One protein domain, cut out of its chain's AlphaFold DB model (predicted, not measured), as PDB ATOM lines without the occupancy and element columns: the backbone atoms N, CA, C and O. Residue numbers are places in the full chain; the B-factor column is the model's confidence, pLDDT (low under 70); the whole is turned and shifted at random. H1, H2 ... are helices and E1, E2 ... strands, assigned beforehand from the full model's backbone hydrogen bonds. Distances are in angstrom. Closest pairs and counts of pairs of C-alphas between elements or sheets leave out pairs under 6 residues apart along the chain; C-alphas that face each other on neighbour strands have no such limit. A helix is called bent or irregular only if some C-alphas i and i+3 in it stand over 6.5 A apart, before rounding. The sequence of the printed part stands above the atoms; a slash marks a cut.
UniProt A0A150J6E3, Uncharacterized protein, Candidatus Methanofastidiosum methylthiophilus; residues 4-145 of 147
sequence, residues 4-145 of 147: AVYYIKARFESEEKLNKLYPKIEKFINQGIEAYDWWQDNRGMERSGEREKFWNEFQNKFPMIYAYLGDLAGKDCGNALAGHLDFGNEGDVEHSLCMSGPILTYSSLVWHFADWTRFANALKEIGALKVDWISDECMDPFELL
ATOM      1  N   ALA A   4     -17.570 -43.834 -49.276       92.06
ATOM      2  CA  ALA A   4     -18.231 -42.724 -49.953       92.06
ATOM      3  C   ALA A   4     -17.330 -41.487 -49.919       92.06
ATOM      4  O   ALA A   4     -16.461 -41.374 -49.049       92.06
ATOM      5  N   VAL A   5     -17.515 -40.569 -50.870       92.62
ATOM      6  CA  VAL A   5     -16.774 -39.306 -50.854       92.62
ATOM      7  C   VAL A   5     -17.467 -38.342 -49.905       92.62
ATOM      8  O   VAL A   5     -18.680 -38.128 -49.973       92.62
ATOM      9  N   TYR A   6     -16.678 -37.777 -49.003       94.81
ATOM     10  CA  TYR A   6     -17.090 -36.742 -48.074       94.81
ATOM     11  C   TYR A   6     -16.454 -35.425 -48.494       94.81
ATOM     12  O   TYR A   6     -15.300 -35.385 -48.921       94.81
ATOM     13  N   TYR A   7     -17.203 -34.339 -48.348       95.31
ATOM     14  CA  TYR A   7     -16.788 -32.983 -48.676       95.31
ATOM     15  C   TYR A   7     -17.023 -32.090 -47.470       95.31
ATOM     16  O   TYR A   7     -18.109 -32.087 -46.899       95.31
ATOM     17  N   ILE A   8     -16.036 -31.274 -47.112       97.56
ATOM     18  CA  ILE A   8     -16.170 -30.243 -46.085       97.56
ATOM     19  C   ILE A   8     -15.752 -28.896 -46.645       97.56
ATOM     20  O   ILE A   8     -14.762 -28.765 -47.370       97.56
ATOM     21  N   LYS A   9     -16.520 -27.868 -46.295       98.19
ATOM     22  CA  LYS A   9     -16.262 -26.489 -46.699       98.19
ATOM     23  C   LYS A   9     -16.276 -25.590 -45.478       98.19
ATOM     24  O   LYS A   9     -17.271 -25.510 -44.761       98.19
ATOM     25  N   ALA A  10     -15.185 -24.860 -45.280       98.56
ATOM     26  CA  ALA A  10     -15.024 -23.915 -44.187       98.56
ATOM     27  C   ALA A  10     -14.770 -22.501 -44.719       98.56
ATOM     28  O   ALA A  10     -13.977 -22.294 -45.635       98.56
ATOM     29  N   ARG A  11     -15.431 -21.503 -44.128       98.50
ATOM     30  CA  ARG A  11     -15.202 -20.079 -44.397       98.50
ATOM     31  C   ARG A  11     -14.507 -19.432 -43.213       98.50
ATOM     32  O   ARG A  11     -15.010 -19.498 -42.095       98.50
ATOM     33  N   PHE A  12     -13.427 -18.723 -43.492       98.56
ATOM     34  CA  PHE A  12     -12.674 -17.925 -42.536       98.56
ATOM     35  C   PHE A  12     -12.973 -16.435 -42.724       98.56
ATOM     36  O   PHE A  12     -13.650 -16.028 -43.670       98.56
ATOM     37  N   GLU A  13     -12.504 -15.622 -41.782       98.25
ATOM     38  CA  GLU A  13     -12.685 -14.168 -41.808       98.25
ATOM     39  C   GLU A  13     -12.074 -13.531 -43.062       98.25
ATOM     40  O   GLU A  13     -12.711 -12.713 -43.725       98.25
ATOM     41  N   SER A  14     -10.857 -13.948 -43.416       98.31
ATOM     42  CA  SER A  14     -10.119 -13.467 -44.578       98.31
ATOM     43  C   SER A  14      -9.174 -14.544 -45.109       98.31
ATOM     44  O   SER A  14      -8.838 -15.501 -44.407       98.31
ATOM     45  N   GLU A  15      -8.716 -14.367 -46.346       98.38
ATOM     46  CA  GLU A  15      -7.673 -15.205 -46.945       98.38
ATOM     47  C   GLU A  15      -6.368 -15.150 -46.136       98.38
ATOM     48  O   GLU A  15      -5.738 -16.173 -45.897       98.38
ATOM     49  N   GLU A  16      -5.988 -13.974 -45.628       98.25
ATOM     50  CA  GLU A  16      -4.807 -13.820 -44.769       98.25
ATOM     51  C   GLU A  16      -4.928 -14.652 -43.483       98.25
ATOM     52  O   GLU A  16      -3.974 -15.311 -43.060       98.25
ATOM     53  N   LYS A  17      -6.113 -14.651 -42.856       98.06
ATOM     54  CA  LYS A  17      -6.375 -15.455 -41.659       98.06
ATOM     55  C   LYS A  17      -6.303 -16.947 -41.975       98.06
ATOM     56  O   LYS A  17      -5.709 -17.686 -41.191       98.06
ATOM     57  N   LEU A  18      -6.870 -17.372 -43.104       98.31
ATOM     58  CA  LEU A  18      -6.809 -18.760 -43.552       98.31
ATOM     59  C   LEU A  18      -5.366 -19.192 -43.829       98.31
ATOM     60  O   LEU A  18      -4.934 -20.184 -43.261       98.31
ATOM     61  N   ASN A  19      -4.580 -18.404 -44.565       98.06
ATOM     62  CA  ASN A  19      -3.161 -18.685 -44.813       98.06
ATOM     63  C   ASN A  19      -2.363 -18.883 -43.512       98.06
ATOM     64  O   ASN A  19      -1.531 -19.781 -43.415       98.06
ATOM     65  N   LYS A  20      -2.643 -18.084 -42.473       98.25
ATOM     66  CA  LYS A  20      -2.008 -18.236 -41.149       98.25
ATOM     67  C   LYS A  20      -2.417 -19.521 -40.423       98.25
ATOM     68  O   LYS A  20      -1.630 -20.050 -39.643       98.25
ATOM     69  N   LEU A  21      -3.649 -19.990 -40.622       98.12
ATOM     70  CA  LEU A  21      -4.192 -21.187 -39.971       98.12
ATOM     71  C   LEU A  21      -3.970 -22.467 -40.785       98.12
ATOM     72  O   LEU A  21      -4.009 -23.549 -40.203       98.12
ATOM     73  N   TYR A  22      -3.701 -22.354 -42.086       97.31
ATOM     74  CA  TYR A  22      -3.572 -23.479 -43.009       97.31
ATOM     75  C   TYR A  22      -2.575 -24.541 -42.525       97.31
ATOM     76  O   TYR A  22      -2.990 -25.692 -42.406       97.31
ATOM     77  N   PRO A  23      -1.342 -24.204 -42.084       96.69
ATOM     78  CA  PRO A  23      -0.405 -25.222 -41.600       96.69
ATOM     79  C   PRO A  23      -0.920 -25.993 -40.378       96.69
ATOM     80  O   PRO A  23      -0.592 -27.159 -40.179       96.69
ATOM     81  N   LYS A  24      -1.741 -25.357 -39.529       97.06
ATOM     82  CA  LYS A  24      -2.368 -26.026 -38.379       97.06
ATOM     83  C   LYS A  24      -3.472 -26.985 -38.828       97.06
ATOM     84  O   LYS A  24      -3.629 -28.031 -38.207       97.06
ATOM     85  N   ILE A  25      -4.229 -26.619 -39.861       97.31
ATOM     86  CA  ILE A  25      -5.310 -27.436 -40.425       97.31
ATOM     87  C   ILE A  25      -4.727 -28.651 -41.146       97.31
ATOM     88  O   ILE A  25      -5.120 -29.773 -40.853       97.31
ATOM     89  N   GLU A  26      -3.737 -28.442 -42.008       96.12
ATOM     90  CA  GLU A  26      -3.013 -29.514 -42.697       96.12
ATOM     91  C   GLU A  26      -2.383 -30.488 -41.691       96.12
ATOM     92  O   GLU A  26      -2.617 -31.692 -41.752       96.12
ATOM     93  N   LYS A  27      -1.685 -29.968 -40.670       95.44
ATOM     94  CA  LYS A  27      -1.135 -30.794 -39.588       95.44
ATOM     95  C   LYS A  27      -2.210 -31.577 -38.829       95.44
ATOM     96  O   LYS A  27      -1.949 -32.703 -38.419       95.44
ATOM     97  N   PHE A  28      -3.381 -30.984 -38.597       97.25
ATOM     98  CA  PHE A  28      -4.494 -31.669 -37.940       97.25
ATOM     99  C   PHE A  28      -4.971 -32.866 -38.771       97.25
ATOM    100  O   PHE A  28      -5.090 -33.955 -38.221       97.25
ATOM    101  N   ILE A  29      -5.184 -32.679 -40.075       96.75
ATOM    102  CA  ILE A  29      -5.654 -33.741 -40.976       96.75
ATOM    103  C   ILE A  29      -4.607 -34.857 -41.077       96.75
ATOM    104  O   ILE A  29      -4.940 -36.015 -40.841       96.75
ATOM    105  N   ASN A  30      -3.334 -34.510 -41.300       95.31
ATOM    106  CA  ASN A  30      -2.238 -35.487 -41.357       95.31
ATOM    107  C   ASN A  30      -2.117 -36.289 -40.057       95.31
ATOM    108  O   ASN A  30      -2.034 -37.513 -40.085       95.31
ATOM    109  N   GLN A  31      -2.197 -35.624 -38.898       96.00
ATOM    110  CA  GLN A  31      -2.190 -36.333 -37.620       96.00
ATOM    111  C   GLN A  31      -3.416 -37.247 -37.459       96.00
ATOM    112  O   GLN A  31      -3.316 -38.281 -36.807       96.00
ATOM    113  N   GLY A  32      -4.565 -36.875 -38.029       97.00
ATOM    114  CA  GLY A  32      -5.783 -37.684 -38.042       97.00
ATOM    115  C   GLY A  32      -5.618 -38.980 -38.831       97.00
ATOM    116  O   GLY A  32      -6.000 -40.036 -38.332       97.00
ATOM    117  N   ILE A  33      -4.989 -38.900 -40.004       95.81
ATOM    118  CA  ILE A  33      -4.659 -40.052 -40.857       95.81
ATOM    119  C   ILE A  33      -3.697 -40.992 -40.119       95.81
ATOM    120  O   ILE A  33      -4.003 -42.165 -39.919       95.81
ATOM    121  N   GLU A  34      -2.592 -40.460 -39.586       96.94
ATOM    122  CA  GLU A  34      -1.634 -41.259 -38.805       96.94
ATOM    123  C   GLU A  34      -2.275 -41.897 -37.557       96.94
ATOM    124  O   GLU A  34      -1.918 -43.007 -37.145       96.94
ATOM    125  N   ALA A  35      -3.211 -41.183 -36.921       97.62
ATOM    126  CA  ALA A  35      -3.938 -41.671 -35.757       97.62
ATOM    127  C   ALA A  35      -4.911 -42.798 -36.111       97.62
ATOM    128  O   ALA A  35      -5.053 -43.727 -35.315       97.62
ATOM    129  N   TYR A  36      -5.556 -42.737 -37.279       96.69
ATOM    130  CA  TYR A  36      -6.394 -43.819 -37.789       96.69
ATOM    131  C   TYR A  36      -5.572 -45.090 -38.007       96.69
ATOM    132  O   TYR A  36      -5.938 -46.137 -37.469       96.69
ATOM    133  N   ASP A  37      -4.440 -44.994 -38.706       96.44
ATOM    134  CA  ASP A  37      -3.578 -46.147 -38.987       96.44
ATOM    135  C   ASP A  37      -3.070 -46.786 -37.694       96.44
ATOM    136  O   ASP A  37      -3.209 -47.991 -37.466       96.44
ATOM    137  N   TRP A  38      -2.572 -45.958 -36.773       97.75
ATOM    138  CA  TRP A  38      -2.134 -46.450 -35.473       97.75
ATOM    139  C   TRP A  38      -3.285 -47.074 -34.680       97.75
ATOM    140  O   TRP A  38      -3.097 -48.102 -34.030       97.75
ATOM    141  N   TRP A  39      -4.483 -46.492 -34.725       97.25
ATOM    142  CA  TRP A  39      -5.652 -47.079 -34.084       97.25
ATOM    143  C   TRP A  39      -5.999 -48.444 -34.692       97.25
ATOM    144  O   TRP A  39      -6.231 -49.376 -33.925       97.25
ATOM    145  N   GLN A  40      -5.974 -48.622 -36.015       95.75
ATOM    146  CA  GLN A  40      -6.240 -49.925 -36.643       95.75
ATOM    147  C   GLN A  40      -5.287 -51.018 -36.144       95.75
ATOM    148  O   GLN A  40      -5.743 -52.117 -35.815       95.75
ATOM    149  N   ASP A  41      -4.003 -50.691 -36.001       97.12
ATOM    150  CA  ASP A  41      -2.979 -51.614 -35.503       97.12
ATOM    151  C   ASP A  41      -3.127 -51.933 -34.004       97.12
ATOM    152  O   ASP A  41      -2.745 -53.015 -33.553       97.12
ATOM    153  N   ASN A  42      -3.700 -51.012 -33.217       97.00
ATOM    154  CA  ASN A  42      -3.690 -51.082 -31.749       97.00
ATOM    155  C   ASN A  42      -5.076 -51.266 -31.106       97.00
ATOM    156  O   ASN A  42      -5.165 -51.564 -29.915       97.00
ATOM    157  N   ARG A  43      -6.182 -51.189 -31.860       93.88
ATOM    158  CA  ARG A  43      -7.559 -51.331 -31.334       93.88
ATOM    159  C   ARG A  43      -7.856 -52.688 -30.692       93.88
ATOM    160  O   ARG A  43      -8.827 -52.839 -29.955       93.88
ATOM    161  N   GLY A  44      -7.008 -53.690 -30.936       94.00
ATOM    162  CA  GLY A  44      -7.051 -54.983 -30.250       94.00
ATOM    163  C   GLY A  44      -6.763 -54.900 -28.744       94.00
ATOM    164  O   GLY A  44      -7.230 -55.764 -28.002       94.00
ATOM    165  N   MET A  45      -6.072 -53.848 -28.282       95.44
ATOM    166  CA  MET A  45      -5.743 -53.620 -26.865       95.44
ATOM    167  C   MET A  45      -6.983 -53.528 -25.971       95.44
ATOM    168  O   MET A  45      -6.922 -53.893 -24.796       95.44
ATOM    169  N   GLU A  46      -8.124 -53.123 -26.534       94.38
ATOM    170  CA  GLU A  46      -9.419 -53.134 -25.856       94.38
ATOM    171  C   GLU A  46      -9.769 -54.537 -25.329       94.38
ATOM    172  O   GLU A  46     -10.121 -54.707 -24.163       94.38
ATOM    173  N   ARG A  47      -9.604 -55.574 -26.161       92.88
ATOM    174  CA  ARG A  47      -9.932 -56.967 -25.798       92.88
ATOM    175  C   ARG A  47      -8.950 -57.555 -24.788       92.88
ATOM    176  O   ARG A  47      -9.317 -58.459 -24.043       92.88
ATOM    177  N   SER A  48      -7.727 -57.036 -24.767       93.94
ATOM    178  CA  SER A  48      -6.679 -57.416 -23.817       93.94
ATOM    179  C   SER A  48      -6.793 -56.686 -22.473       93.94
ATOM    180  O   SER A  48      -6.010 -56.964 -21.569       93.94
ATOM    181  N   GLY A  49      -7.743 -55.753 -22.319       94.00
ATOM    182  CA  GLY A  49      -7.884 -54.939 -21.108       94.00
ATOM    183  C   GLY A  49      -6.814 -53.849 -20.957       94.00
ATOM    184  O   GLY A  49      -6.683 -53.268 -19.884       94.00
ATOM    185  N   GLU A  50      -6.066 -53.531 -22.018       96.75
ATOM    186  CA  GLU A  50      -4.983 -52.534 -22.025       96.75
ATOM    187  C   GLU A  50      -5.471 -51.131 -22.444       96.75
ATOM    188  O   GLU A  50      -4.700 -50.315 -22.951       96.75
ATOM    189  N   ARG A  51      -6.755 -50.821 -22.231       96.25
ATOM    190  CA  ARG A  51      -7.380 -49.556 -22.660       96.25
ATOM    191  C   ARG A  51      -6.655 -48.314 -22.125       96.25
ATOM    192  O   ARG A  51      -6.443 -47.358 -22.865       96.25
ATOM    193  N   GLU A  52      -6.276 -48.307 -20.848       96.81
ATOM    194  CA  GLU A  52      -5.576 -47.162 -20.244       96.81
ATOM    195  C   GLU A  52      -4.228 -46.905 -20.930       96.81
ATOM    196  O   GLU A  52      -3.895 -45.771 -21.270       96.81
ATOM    197  N   LYS A  53      -3.482 -47.979 -21.209       97.44
ATOM    198  CA  LYS A  53      -2.212 -47.912 -21.930       97.44
ATOM    199  C   LYS A  53      -2.404 -47.398 -23.358       97.44
ATOM    200  O   LYS A  53      -1.676 -46.493 -23.753       97.44
ATOM    201  N   PHE A  54      -3.416 -47.897 -24.078       98.00
ATOM    202  CA  PHE A  54      -3.779 -47.386 -25.405       98.00
ATOM    203  C   PHE A  54      -3.972 -45.868 -25.371       98.00
ATOM    204  O   PHE A  54      -3.361 -45.155 -26.158       98.00
ATOM    205  N   TRP A  55      -4.789 -45.358 -24.443       97.69
ATOM    206  CA  TRP A  55      -5.104 -43.929 -24.404       97.69
ATOM    207  C   TRP A  55      -3.927 -43.061 -23.977       97.69
ATOM    208  O   TRP A  55      -3.761 -41.975 -24.528       97.69
ATOM    209  N   ASN A  56      -3.086 -43.542 -23.060       97.81
ATOM    210  CA  ASN A  56      -1.853 -42.853 -22.689       97.81
ATOM    211  C   ASN A  56      -0.896 -42.742 -23.887       97.81
ATOM    212  O   ASN A  56      -0.339 -41.674 -24.144       97.81
ATOM    213  N   GLU A  57      -0.716 -43.819 -24.654       98.06
ATOM    214  CA  GLU A  57       0.118 -43.806 -25.861       98.06
ATOM    215  C   GLU A  57      -0.492 -42.931 -26.966       98.06
ATOM    216  O   GLU A  57       0.207 -42.090 -27.537       98.06
ATOM    217  N   PHE A  58      -1.803 -43.049 -27.205       98.06
ATOM    218  CA  PHE A  58      -2.529 -42.258 -28.200       98.06
ATOM    219  C   PHE A  58      -2.446 -40.758 -27.899       98.06
ATOM    220  O   PHE A  58      -2.155 -39.971 -28.795       98.06
ATOM    221  N   GLN A  59      -2.645 -40.342 -26.643       97.94
ATOM    222  CA  GLN A  59      -2.541 -38.937 -26.238       97.94
ATOM    223  C   GLN A  59      -1.136 -38.375 -26.475       97.94
ATOM    224  O   GLN A  59      -0.991 -37.252 -26.960       97.94
ATOM    225  N   ASN A  60      -0.106 -39.151 -26.133       97.69
ATOM    226  CA  ASN A  60       1.283 -38.735 -26.298       97.69
ATOM    227  C   ASN A  60       1.670 -38.612 -27.776       97.69
ATOM    228  O   ASN A  60       2.401 -37.692 -28.142       97.69
ATOM    229  N   LYS A  61       1.181 -39.524 -28.623       97.75
ATOM    230  CA  LYS A  61       1.507 -39.554 -30.052       97.75
ATOM    231  C   LYS A  61       0.672 -38.559 -30.866       97.75
ATOM    232  O   LYS A  61       1.209 -37.876 -31.737       97.75
ATOM    233  N   PHE A  62      -0.614 -38.425 -30.548       97.81
ATOM    234  CA  PHE A  62      -1.591 -37.656 -31.323       97.81
ATOM    235  C   PHE A  62      -2.363 -36.643 -30.463       97.81
ATOM    236  O   PHE A  62      -3.589 -36.715 -30.354       97.81
ATOM    237  N   PRO A  63      -1.686 -35.663 -29.839       96.19
ATOM    238  CA  PRO A  63      -2.320 -34.771 -28.871       96.19
ATOM    239  C   PRO A  63      -3.446 -33.906 -29.459       96.19
ATOM    240  O   PRO A  63      -4.409 -33.615 -28.749       96.19
ATOM    241  N   MET A  64      -3.371 -33.497 -30.735       95.88
ATOM    242  CA  MET A  64      -4.448 -32.707 -31.354       95.88
ATOM    243  C   MET A  64      -5.677 -33.574 -31.621       95.88
ATOM    244  O   MET A  64      -6.797 -33.128 -31.382       95.88
ATOM    245  N   ILE A  65      -5.467 -34.816 -32.058       97.94
ATOM    246  CA  ILE A  65      -6.551 -35.771 -32.299       97.94
ATOM    247  C   ILE A  65      -7.181 -36.229 -30.987       97.94
ATOM    248  O   ILE A  65      -8.401 -36.285 -30.883       97.94
ATOM    249  N   TYR A  66      -6.381 -36.465 -29.947       97.38
ATOM    250  CA  TYR A  66      -6.898 -36.773 -28.616       97.38
ATOM    251  C   TYR A  66      -7.813 -35.656 -28.091       97.38
ATOM    252  O   TYR A  66      -8.907 -35.935 -27.608       97.38
ATOM    253  N   ALA A  67      -7.405 -34.389 -28.238       96.06
ATOM    254  CA  ALA A  67      -8.244 -33.251 -27.867       96.06
ATOM    255  C   ALA A  67      -9.534 -33.184 -28.709       96.06
ATOM    256  O   ALA A  67     -10.615 -32.982 -28.159       96.06
ATOM    257  N   TYR A  68      -9.426 -33.412 -30.019       97.06
ATOM    258  CA  TYR A  68     -10.551 -33.460 -30.959       97.06
ATOM    259  C   TYR A  68     -11.592 -34.537 -30.627       97.06
ATOM    260  O   TYR A  68     -12.797 -34.303 -30.748       97.06
ATOM    261  N   LEU A  69     -11.144 -35.712 -30.181       96.44
ATOM    262  CA  LEU A  69     -12.030 -36.812 -29.803       96.44
ATOM    263  C   LEU A  69     -12.919 -36.446 -28.607       96.44
ATOM    264  O   LEU A  69     -14.030 -36.971 -28.491       96.44
ATOM    265  N   GLY A  70     -12.469 -35.521 -27.754       94.62
ATOM    266  CA  GLY A  70     -13.247 -34.969 -26.654       94.62
ATOM    267  C   GLY A  70     -13.794 -36.067 -25.748       94.62
ATOM    268  O   GLY A  70     -13.045 -36.799 -25.109       94.62
ATOM    269  N   ASP A  71     -15.115 -36.213 -25.714       94.44
ATOM    270  CA  ASP A  71     -15.787 -37.202 -24.877       94.44
ATOM    271  C   ASP A  71     -15.570 -38.661 -25.319       94.44
ATOM    272  O   ASP A  71     -15.936 -39.559 -24.568       94.44
ATOM    273  N   LEU A  72     -15.018 -38.930 -26.505       94.81
ATOM    274  CA  LEU A  72     -14.635 -40.285 -26.925       94.81
ATOM    275  C   LEU A  72     -13.306 -40.733 -26.308       94.81
ATOM    276  O   LEU A  72     -13.067 -41.933 -26.159       94.81
ATOM    277  N   ALA A  73     -12.459 -39.782 -25.913       95.19
ATOM    278  CA  ALA A  73     -11.184 -40.083 -25.290       95.19
ATOM    279  C   ALA A  73     -11.387 -40.809 -23.949       95.19
ATOM    280  O   ALA A  73     -12.223 -40.430 -23.126       95.19
ATOM    281  N   GLY A  74     -10.632 -41.886 -23.729       92.25
ATOM    282  CA  GLY A  74     -10.740 -42.724 -22.528       92.25
ATOM    283  C   GLY A  74     -11.864 -43.772 -22.554       92.25
ATOM    284  O   GLY A  74     -11.936 -44.600 -21.643       92.25
ATOM    285  N   LYS A  75     -12.732 -43.776 -23.579       93.62
ATOM    286  CA  LYS A  75     -13.795 -44.784 -23.756       93.62
ATOM    287  C   LYS A  75     -13.265 -46.033 -24.482       93.62
ATOM    288  O   LYS A  75     -12.060 -46.268 -24.517       93.62
ATOM    289  N   ASP A  76     -14.168 -46.872 -24.990       94.25
ATOM    290  CA  ASP A  76     -13.839 -48.040 -25.820       94.25
ATOM    291  C   ASP A  76     -12.861 -47.655 -26.946       94.25
ATOM    292  O   ASP A  76     -13.189 -46.822 -27.788       94.25
ATOM    293  N   CYS A  77     -11.661 -48.245 -26.959       92.50
ATOM    294  CA  CYS A  77     -10.684 -48.020 -28.028       92.50
ATOM    295  C   CYS A  77     -10.759 -49.067 -29.150       92.50
ATOM    296  O   CYS A  77      -9.989 -49.008 -30.106       92.50
ATOM    297  N   GLY A  78     -11.695 -50.013 -29.063       92.69
ATOM    298  CA  GLY A  78     -11.928 -51.049 -30.058       92.69
ATOM    299  C   GLY A  78     -12.687 -50.525 -31.272       92.69
ATOM    300  O   GLY A  78     -12.156 -50.541 -32.381       92.69
ATOM    301  N   ASN A  79     -13.926 -50.067 -31.073       91.62
ATOM    302  CA  ASN A  79     -14.806 -49.669 -32.180       91.62
ATOM    303  C   ASN A  79     -15.320 -48.231 -32.095       91.62
ATOM    304  O   ASN A  79     -15.745 -47.700 -33.117       91.62
ATOM    305  N   ALA A  80     -15.275 -47.580 -30.930       90.69
ATOM    306  CA  ALA A  80     -15.889 -46.259 -30.760       90.69
ATOM    307  C   ALA A  80     -15.215 -45.117 -31.544       90.69
ATOM    308  O   ALA A  80     -15.733 -44.006 -31.541       90.69
ATOM    309  N   LEU A  81     -14.072 -45.364 -32.198       93.94
ATOM    310  CA  LEU A  81     -13.380 -44.392 -33.056       93.94
ATOM    311  C   LEU A  81     -13.693 -44.565 -34.549       93.94
ATOM    312  O   LEU A  81     -13.296 -43.724 -35.355       93.94
ATOM    313  N   ALA A  82     -14.433 -45.618 -34.908       92.25
ATOM    314  CA  ALA A  82     -14.906 -45.832 -36.270       92.25
ATOM    315  C   ALA A  82     -15.794 -44.658 -36.697       92.25
ATOM    316  O   ALA A  82     -16.704 -44.276 -35.967       92.25
ATOM    317  N   GLY A  83     -15.519 -44.074 -37.861       93.12
ATOM    318  CA  GLY A  83     -16.258 -42.934 -38.391       93.12
ATOM    319  C   GLY A  83     -15.770 -41.579 -37.878       93.12
ATOM    320  O   GLY A  83     -16.203 -40.547 -38.386       93.12
ATOM    321  N   HIS A  84     -14.879 -41.549 -36.879       95.50
ATOM    322  CA  HIS A  84     -14.404 -40.312 -36.247       95.50
ATOM    323  C   HIS A  84     -12.956 -39.958 -36.582       95.50
ATOM    324  O   HIS A  84     -12.579 -38.794 -36.436       95.50
ATOM    325  N   LEU A  85     -12.160 -40.937 -37.021       95.75
ATOM    326  CA  LEU A  85     -10.783 -40.756 -37.498       95.75
ATOM    327  C   LEU A  85     -10.674 -40.873 -39.027       95.75
ATOM    328  O   LEU A  85      -9.583 -40.951 -39.580       95.75
ATOM    329  N   ASP A  86     -11.816 -40.883 -39.704       94.50
ATOM    330  CA  ASP A  86     -11.951 -41.058 -41.143       94.50
ATOM    331  C   ASP A  86     -11.661 -39.756 -41.885       94.50
ATOM    332  O   ASP A  86     -12.566 -39.042 -42.315       94.50
ATOM    333  N   PHE A  87     -10.374 -39.427 -41.981       93.44
ATOM    334  CA  PHE A  87      -9.885 -38.244 -42.684       93.44
ATOM    335  C   PHE A  87      -9.405 -38.541 -44.101       93.44
ATOM    336  O   PHE A  87      -9.196 -37.590 -44.829       93.44
ATOM    337  N   GLY A  88      -9.247 -39.806 -44.494       91.62
ATOM    338  CA  GLY A  88      -8.698 -40.182 -45.795       91.62
ATOM    339  C   GLY A  88      -7.313 -40.792 -45.706       91.62
ATOM    340  O   GLY A  88      -6.946 -41.383 -44.693       91.62
ATOM    341  N   ASN A  89      -6.543 -40.633 -46.777       87.88
ATOM    342  CA  ASN A  89      -5.138 -41.030 -46.850       87.88
ATOM    343  C   ASN A  89      -4.226 -39.824 -47.147       87.88
ATOM    344  O   ASN A  89      -4.696 -38.745 -47.509       87.88
ATOM    345  N   GLU A  90      -2.908 -40.001 -47.004       79.19
ATOM    346  CA  GLU A  90      -1.926 -38.921 -47.217       79.19
ATOM    347  C   GLU A  90      -2.034 -38.280 -48.614       79.19
ATOM    348  O   GLU A  90      -1.905 -37.062 -48.748       79.19
ATOM    349  N   GLY A  91      -2.338 -39.075 -49.648       74.00
ATOM    350  CA  GLY A  91      -2.522 -38.587 -51.017       74.00
ATOM    351  C   GLY A  91      -3.755 -37.697 -51.186       74.00
ATOM    352  O   GLY A  91      -3.755 -36.791 -52.020       74.00
ATOM    353  N   ASP A  92      -4.790 -37.885 -50.364       75.06
ATOM    354  CA  ASP A  92      -5.980 -37.033 -50.401       75.06
ATOM    355  C   ASP A  92      -5.677 -35.623 -49.894       75.06
ATOM    356  O   ASP A  92      -6.256 -34.658 -50.388       75.06
ATOM    357  N   VAL A  93      -4.777 -35.467 -48.917       71.56
ATOM    358  CA  VAL A  93      -4.420 -34.144 -48.377       71.56
ATOM    359  C   VAL A  93      -3.719 -33.302 -49.432       71.56
ATOM    360  O   VAL A  93      -4.114 -32.158 -49.648       71.56
ATOM    361  N   GLU A  94      -2.745 -33.880 -50.136       74.88
ATOM    362  CA  GLU A  94      -2.001 -33.193 -51.196       74.88
ATOM    363  C   GLU A  94      -2.908 -32.740 -52.352       74.88
ATOM    364  O   GLU A  94      -2.676 -31.693 -52.958       74.88
ATOM    365  N   HIS A  95      -3.948 -33.515 -52.665       74.69
ATOM    366  CA  HIS A  95      -4.764 -33.291 -53.859       74.69
ATOM    367  C   HIS A  95      -6.123 -32.639 -53.598       74.69
ATOM    368  O   HIS A  95      -6.683 -32.033 -54.513       74.69
ATOM    369  N   SER A  96      -6.652 -32.737 -52.378       88.94
ATOM    370  CA  SER A  96      -8.033 -32.342 -52.078       88.94
ATOM    371  C   SER A  96      -8.151 -31.209 -51.065       88.94
ATOM    372  O   SER A  96      -9.224 -30.608 -50.964       88.94
ATOM    373  N   LEU A  97      -7.090 -30.884 -50.313       94.25
ATOM    374  CA  LEU A  97      -7.090 -29.733 -49.410       94.25
ATOM    375  C   LEU A  97      -6.781 -28.455 -50.196       94.25
ATOM    376  O   LEU A  97      -5.637 -28.160 -50.526       94.25
ATOM    377  N   CYS A  98      -7.817 -27.671 -50.478       94.62
ATOM    378  CA  CYS A  98      -7.715 -26.506 -51.352       94.62
ATOM    379  C   CYS A  98      -8.131 -25.218 -50.641       94.62
ATOM    380  O   CYS A  98      -9.069 -25.187 -49.841       94.62
ATOM    381  N   MET A  99      -7.466 -24.120 -51.004       96.12
ATOM    382  CA  MET A  99      -7.836 -22.761 -50.612       96.12
ATOM    383  C   MET A  99      -8.335 -21.956 -51.812       96.12
ATOM    384  O   MET A  99      -7.736 -21.974 -52.884       96.12
ATOM    385  N   SER A 100      -9.407 -21.186 -51.616       96.06
ATOM    386  CA  SER A 100      -9.910 -20.212 -52.587       96.06
ATOM    387  C   SER A 100     -10.394 -18.957 -51.858       96.06
ATOM    388  O   SER A 100     -11.485 -18.922 -51.277       96.06
ATOM    389  N   GLY A 101      -9.546 -17.926 -51.817       96.69
ATOM    390  CA  GLY A 101      -9.777 -16.743 -50.986       96.69
ATOM    391  C   GLY A 101      -9.936 -17.126 -49.503       96.69
ATOM    392  O   GLY A 101      -9.084 -17.825 -48.958       96.69
ATOM    393  N   PRO A 102     -11.017 -16.714 -48.812       97.75
ATOM    394  CA  PRO A 102     -11.256 -17.069 -47.410       97.75
ATOM    395  C   PRO A 102     -11.901 -18.456 -47.222       97.75
ATOM    396  O   PRO A 102     -12.413 -18.746 -46.137       97.75
ATOM    397  N   ILE A 103     -11.978 -19.279 -48.271       98.44
ATOM    398  CA  ILE A 103     -12.635 -20.588 -48.249       98.44
ATOM    399  C   ILE A 103     -11.586 -21.695 -48.269       98.44
ATOM    400  O   ILE A 103     -10.699 -21.691 -49.116       98.44
ATOM    401  N   LEU A 104     -11.745 -22.658 -47.367       98.38
ATOM    402  CA  LEU A 104     -11.072 -23.948 -47.393       98.38
ATOM    403  C   LEU A 104     -12.073 -25.015 -47.843       98.38
ATOM    404  O   LEU A 104     -13.207 -25.041 -47.351       98.38
ATOM    405  N   THR A 105     -11.650 -25.906 -48.727       97.88
ATOM    406  CA  THR A 105     -12.376 -27.133 -49.066       97.88
ATOM    407  C   THR A 105     -11.481 -28.336 -48.842       97.88
ATOM    408  O   THR A 105     -10.282 -28.259 -49.097       97.88
ATOM    409  N   TYR A 106     -12.069 -29.435 -48.386       97.25
ATOM    410  CA  TYR A 106     -11.405 -30.727 -48.314       97.25
ATOM    411  C   TYR A 106     -12.376 -31.827 -48.722       97.25
ATOM    412  O   TYR A 106     -13.566 -31.744 -48.408       97.25
ATOM    413  N   SER A 107     -11.877 -32.840 -49.422       95.38
ATOM    414  CA  SER A 107     -12.646 -34.029 -49.766       95.38
ATOM    415  C   SER A 107     -11.800 -35.281 -49.650       95.38
ATOM    416  O   SER A 107     -10.600 -35.233 -49.901       95.38
ATOM    417  N   SER A 108     -12.425 -36.397 -49.300       95.38
ATOM    418  CA  SER A 108     -11.752 -37.693 -49.265       95.38
ATOM    419  C   SER A 108     -12.759 -38.836 -49.404       95.38
ATOM    420  O   SER A 108     -13.928 -38.692 -49.041       95.38
ATOM    421  N   LEU A 109     -12.291 -39.956 -49.956       92.94
ATOM    422  CA  LEU A 109     -12.993 -41.232 -49.960       92.94
ATOM    423  C   LEU A 109     -12.729 -41.941 -48.626       92.94
ATOM    424  O   LEU A 109     -11.603 -42.344 -48.344       92.94
ATOM    425  N   VAL A 110     -13.770 -42.093 -47.811       93.44
ATOM    426  CA  VAL A 110     -13.670 -42.672 -46.461       93.44
ATOM    427  C   VAL A 110     -14.784 -43.680 -46.201       93.44
ATOM    428  O   VAL A 110     -15.683 -43.851 -47.030       93.44
ATOM    429  N   TRP A 111     -14.754 -44.361 -45.048       92.38
ATOM    430  CA  TRP A 111     -15.830 -45.274 -44.663       92.38
ATOM    431  C   TRP A 111     -17.189 -44.577 -44.718       92.38
ATOM    432  O   TRP A 111     -17.382 -43.496 -44.173       92.38
ATOM    433  N   HIS A 112     -18.165 -45.242 -45.330       90.06
ATOM    434  CA  HIS A 112     -19.485 -44.664 -45.568       90.06
ATOM    435  C   HIS A 112     -20.259 -44.274 -44.291       90.06
ATOM    436  O   HIS A 112     -21.136 -43.430 -44.328       90.06
ATOM    437  N   PHE A 113     -19.911 -44.827 -43.128       90.44
ATOM    438  CA  PHE A 113     -20.511 -44.436 -41.845       90.44
ATOM    439  C   PHE A 113     -19.758 -43.295 -41.136       90.44
ATOM    440  O   PHE A 113     -19.993 -43.069 -39.946       90.44
ATOM    441  N   ALA A 114     -18.822 -42.621 -41.809       93.88
ATOM    442  CA  ALA A 114     -18.100 -41.497 -41.230       93.88
ATOM    443  C   ALA A 114     -19.040 -40.354 -40.819       93.88
ATOM    444  O   ALA A 114     -20.079 -40.105 -41.422       93.88
ATOM    445  N   ASP A 115     -18.659 -39.640 -39.761       92.62
ATOM    446  CA  ASP A 115     -19.374 -38.453 -39.299       92.62
ATOM    447  C   ASP A 115     -18.389 -37.297 -39.134       92.62
ATOM    448  O   ASP A 115     -17.664 -37.176 -38.138       92.62
ATOM    449  N   TRP A 116     -18.394 -36.404 -40.124       96.44
ATOM    450  CA  TRP A 116     -17.537 -35.223 -40.151       96.44
ATOM    451  C   TRP A 116     -18.080 -34.058 -39.312       96.44
ATOM    452  O   TRP A 116     -17.504 -32.970 -39.318       96.44
ATOM    453  N   THR A 117     -19.124 -34.258 -38.500       96.00
ATOM    454  CA  THR A 117     -19.644 -33.220 -37.592       96.00
ATOM    455  C   THR A 117     -18.586 -32.778 -36.588       96.00
ATOM    456  O   THR A 117     -18.414 -31.580 -36.342       96.00
ATOM    457  N   ARG A 118     -17.819 -33.723 -36.031       96.19
ATOM    458  CA  ARG A 118     -16.695 -33.382 -35.147       96.19
ATOM    459  C   ARG A 118     -15.606 -32.642 -35.909       96.19
ATOM    460  O   ARG A 118     -15.074 -31.665 -35.386       96.19
ATOM    461  N   PHE A 119     -15.298 -33.052 -37.139       97.44
ATOM    462  CA  PHE A 119     -14.297 -32.370 -37.961       97.44
ATOM    463  C   PHE A 119     -14.719 -30.923 -38.260       97.44
ATOM    464  O   PHE A 119     -13.933 -29.987 -38.093       97.44
ATOM    465  N   ALA A 120     -15.998 -30.706 -38.566       97.94
ATOM    466  CA  ALA A 120     -16.555 -29.373 -38.735       97.94
ATOM    467  C   ALA A 120     -16.437 -28.516 -37.467       97.94
ATOM    468  O   ALA A 120     -16.099 -27.332 -37.550       97.94
ATOM    469  N   ASN A 121     -16.661 -29.102 -36.290       97.44
ATOM    470  CA  ASN A 121     -16.468 -28.411 -35.015       97.44
ATOM    471  C   ASN A 121     -14.992 -28.078 -34.758       97.44
ATOM    472  O   ASN A 121     -14.692 -26.949 -34.373       97.44
ATOM    473  N   ALA A 122     -14.067 -28.987 -35.071       97.38
ATOM    474  CA  ALA A 122     -12.630 -28.737 -34.966       97.38
ATOM    475  C   ALA A 122     -12.189 -27.550 -35.838       97.38
ATOM    476  O   ALA A 122     -11.441 -26.681 -35.392       97.38
ATOM    477  N   LEU A 123     -12.703 -27.451 -37.069       98.06
ATOM    478  CA  LEU A 123     -12.429 -26.312 -37.950       98.06
ATOM    479  C   LEU A 123     -12.987 -24.996 -37.383       98.06
ATOM    480  O   LEU A 123     -12.321 -23.960 -37.484       98.06
ATOM    481  N   LYS A 124     -14.161 -25.015 -36.736       98.06
ATOM    482  CA  LYS A 124     -14.702 -23.841 -36.021       98.06
ATOM    483  C   LYS A 124     -13.795 -23.425 -34.863       98.06
ATOM    484  O   LYS A 124     -13.464 -22.247 -34.754       98.06
ATOM    485  N   GLU A 125     -13.333 -24.375 -34.054       97.06
ATOM    486  CA  GLU A 125     -12.392 -24.118 -32.953       97.06
ATOM    487  C   GLU A 125     -11.037 -23.587 -33.442       97.06
ATOM    488  O   GLU A 125     -10.411 -22.754 -32.784       97.06
ATOM    489  N   ILE A 126     -10.583 -24.021 -34.621       96.88
ATOM    490  CA  ILE A 126      -9.371 -23.496 -35.261       96.88
ATOM    491  C   ILE A 126      -9.560 -22.040 -35.722       96.88
ATOM    492  O   ILE A 126      -8.592 -21.276 -35.721       96.88
ATOM    493  N   GLY A 127     -10.784 -21.636 -36.069       97.69
ATOM    494  CA  GLY A 127     -11.122 -20.248 -36.396       97.69
ATOM    495  C   GLY A 127     -12.036 -20.064 -37.606       97.69
ATOM    496  O   GLY A 127     -12.152 -18.941 -38.102       97.69
ATOM    497  N   ALA A 128     -12.657 -21.128 -38.118       98.25
ATOM    498  CA  ALA A 128     -13.656 -21.001 -39.169       98.25
ATOM    499  C   ALA A 128     -14.948 -20.361 -38.630       98.25
ATOM    500  O   ALA A 128     -15.462 -20.729 -37.576       98.25
ATOM    501  N   LEU A 129     -15.509 -19.423 -39.390       98.19
ATOM    502  CA  LEU A 129     -16.764 -18.735 -39.073       98.19
ATOM    503  C   LEU A 129     -17.991 -19.573 -39.439       98.19
ATOM    504  O   LEU A 129     -19.031 -19.490 -38.789       98.19
ATOM    505  N   LYS A 130     -17.887 -20.344 -40.523       97.56
ATOM    506  CA  LYS A 130     -18.923 -21.268 -40.996       97.56
ATOM    507  C   LYS A 130     -18.247 -22.524 -41.501       97.56
ATOM    508  O   LYS A 130     -17.261 -22.417 -42.224       97.56
ATOM    509  N   VAL A 131     -18.787 -23.676 -41.134       98.25
ATOM    510  CA  VAL A 131     -18.313 -24.975 -41.605       98.25
ATOM    511  C   VAL A 131     -19.517 -25.873 -41.776       98.25
ATOM    512  O   VAL A 131     -20.370 -25.891 -40.885       98.25
ATOM    513  N   ASP A 132     -19.558 -26.577 -42.896       97.56
ATOM    514  CA  ASP A 132     -20.536 -27.621 -43.163       97.56
ATOM    515  C   ASP A 132     -19.906 -28.728 -44.008       97.56
ATOM    516  O   ASP A 132     -18.877 -28.498 -44.659       97.56
ATOM    517  N   TRP A 133     -20.511 -29.909 -43.982       96.44
ATOM    518  CA  TRP A 133     -20.039 -31.078 -44.713       96.44
ATOM    519  C   TRP A 133     -21.203 -31.865 -45.319       96.44
ATOM    520  O   TRP A 133     -22.334 -31.786 -44.849       96.44
ATOM    521  N   ILE A 134     -20.921 -32.614 -46.381       94.88
ATOM    522  CA  ILE A 134     -21.874 -33.511 -47.037       94.88
ATOM    523  C   ILE A 134     -21.143 -34.762 -47.524       94.88
ATOM    524  O   ILE A 134     -19.945 -34.704 -47.800       94.88
ATOM    525  N   SER A 135     -21.853 -35.881 -47.626       92.69
ATOM    526  CA  SER A 135     -21.377 -37.085 -48.307       92.69
ATOM    527  C   SER A 135     -22.174 -37.322 -49.587       92.69
ATOM    528  O   SER A 135     -23.337 -36.921 -49.686       92.69
ATOM    529  N   ASP A 136     -21.572 -38.020 -50.547       88.25
ATOM    530  CA  ASP A 136     -22.271 -38.464 -51.763       88.25
ATOM    531  C   ASP A 136     -23.485 -39.356 -51.459       88.25
ATOM    532  O   ASP A 136     -24.418 -39.411 -52.250       88.25
ATOM    533  N   GLU A 137     -23.533 -40.018 -50.298       83.75
ATOM    534  CA  GLU A 137     -24.708 -40.798 -49.877       83.75
ATOM    535  C   GLU A 137     -25.939 -39.924 -49.590       83.75
ATOM    536  O   GLU A 137     -27.068 -40.416 -49.606       83.75
ATOM    537  N   CYS A 138     -25.726 -38.635 -49.332       78.50
ATOM    538  CA  CYS A 138     -26.773 -37.651 -49.082       78.50
ATOM    539  C   CYS A 138     -27.096 -36.798 -50.319       78.50
ATOM    540  O   CYS A 138     -27.935 -35.903 -50.219       78.50
ATOM    541  N   MET A 139     -26.434 -37.038 -51.456       74.25
ATOM    542  CA  MET A 139     -26.659 -36.314 -52.707       74.25
ATOM    543  C   MET A 139     -27.309 -37.235 -53.737       74.25
ATOM    544  O   MET A 139     -26.826 -38.337 -53.983       74.25
ATOM    545  N   ASP A 140     -28.394 -36.781 -54.365       70.62
ATOM    546  CA  ASP A 140     -28.908 -37.445 -55.559       70.62
ATOM    547  C   ASP A 140     -28.033 -37.029 -56.758       70.62
ATOM    548  O   ASP A 140     -27.997 -35.845 -57.110       70.62
ATOM    549  N   PRO A 141     -27.325 -37.963 -57.421       64.94
ATOM    550  CA  PRO A 141     -26.500 -37.639 -58.580       64.94
ATOM    551  C   PRO A 141     -27.294 -36.994 -59.721       64.94
ATOM    552  O   PRO A 141     -26.719 -36.255 -60.516       64.94
ATOM    553  N   PHE A 142     -28.601 -37.254 -59.820       69.25
ATOM    554  CA  PHE A 142     -29.456 -36.657 -60.842       69.25
ATOM    555  C   PHE A 142     -29.755 -35.179 -60.564       69.25
ATOM    556  O   PHE A 142     -29.819 -34.402 -61.511       69.25
ATOM    557  N   GLU A 143     -29.826 -34.757 -59.297       65.38
ATOM    558  CA  GLU A 143     -29.998 -33.340 -58.929       65.38
ATOM    559  C   GLU A 143     -28.776 -32.479 -59.308       65.38
ATOM    560  O   GLU A 143     -28.888 -31.262 -59.452       65.38
ATOM    561  N   LEU A 144     -27.609 -33.104 -59.503       57.94
ATOM    562  CA  LEU A 144     -26.359 -32.444 -59.899       57.94
ATOM    563  C   LEU A 144     -26.154 -32.371 -61.420       57.94
ATOM    564  O   LEU A 144     -25.272 -31.645 -61.881       57.94
ATOM    565  N   LEU A 145     -26.932 -33.132 -62.196       64.31
ATOM    566  CA  LEU A 145     -26.817 -33.218 -63.657       64.31
ATOM    567  C   LEU A 145     -27.783 -32.281 -64.401       64.31
ATOM    568  O   LEU A 145     -27.637 -32.123 -65.613       64.31
TER     569      LEU A 145
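Overview. This is residues 4 to 145 of the 147 residues of an uncharacterized protein of Candidatus Methanofastidiosum methylthiophilus (UniProt A0A150J6E3). An antiparallel sheet, in the order E2, E3, E1, E4, has one face covered by H5 and the first part of the long helix H1; H1 runs on past the sheet, and H2 and H3 fold back on its later part. Residues 139 to 145 stick out as a tail. The printed part has 142 residues, with five named helices and four named strands in the order E1, H1, H2, H3, H4, E2, E3, H5, E4, of mixed class. It is compact, with a radius of gyration of the C-alphas of 15.8 A and spans of 49 by 38 by 26 A.

Arrangement. E1, residues 4 to 11, is the antiparallel neighbour of E3, residues 103 to 111, with N 8 and O 106 2.8 A apart, and of E4, residues 130 to 135, with N 7 and O 134 2.8 A apart. E2, residues 98 to 100, forms a hairpin with E3; N 98 and O 105 are 2.9 A apart. H1, residues 15 to 46, and H5, residues 117 to 126, lie on the same face, at heights over the sheet of 10.4 A and 8.6 A: two layers, helices on one face of a sheet. E3, H5 and E4 form a split strand-helix-strand unit, E1 between its strands, with a right-handed crossover. H1 is the hub, touching four helices. Its residues 35 to 45 touch H2, residues 51 to 61, in a helical hairpin; the closest C-alphas, of Met 45 and Arg 51, are 6.1 A apart. Its residues 28 to 35 touch H3, residues 63 to 72, at a steep tilt of 64 degrees, closest at the C-alphas of Gly 32 and Ile 65, 6.1 A. H4, residues 90 to 96, is at the sheet's level. Every O i to N i+4 pair is within hydrogen-bond range in H2 and H5, against 23 of 28 in H1, 3 of 6 in H3 and 2 of 3 in H4.

Along the chain. E1 begins at C-alpha 4 (-18.231, -42.724, -49.953); E4 ends at C-alpha 135 (-21.377, -37.085, -48.307). H1 measures 43.4 A, E3 25.1 A and E1 23.5 A. H1 and H3 are irregular: C-alphas 41 and 44 are 7.5 A apart, C-alphas 68 and 71 8.9 A.

Size, cuts and confidence. The C-alphas farthest apart, of Gly 49 and Leu 145, are 51.4 A apart. The printed part has no cut; the link from H3 to H4 is long. Residues 141 to 145 have pLDDT under 70.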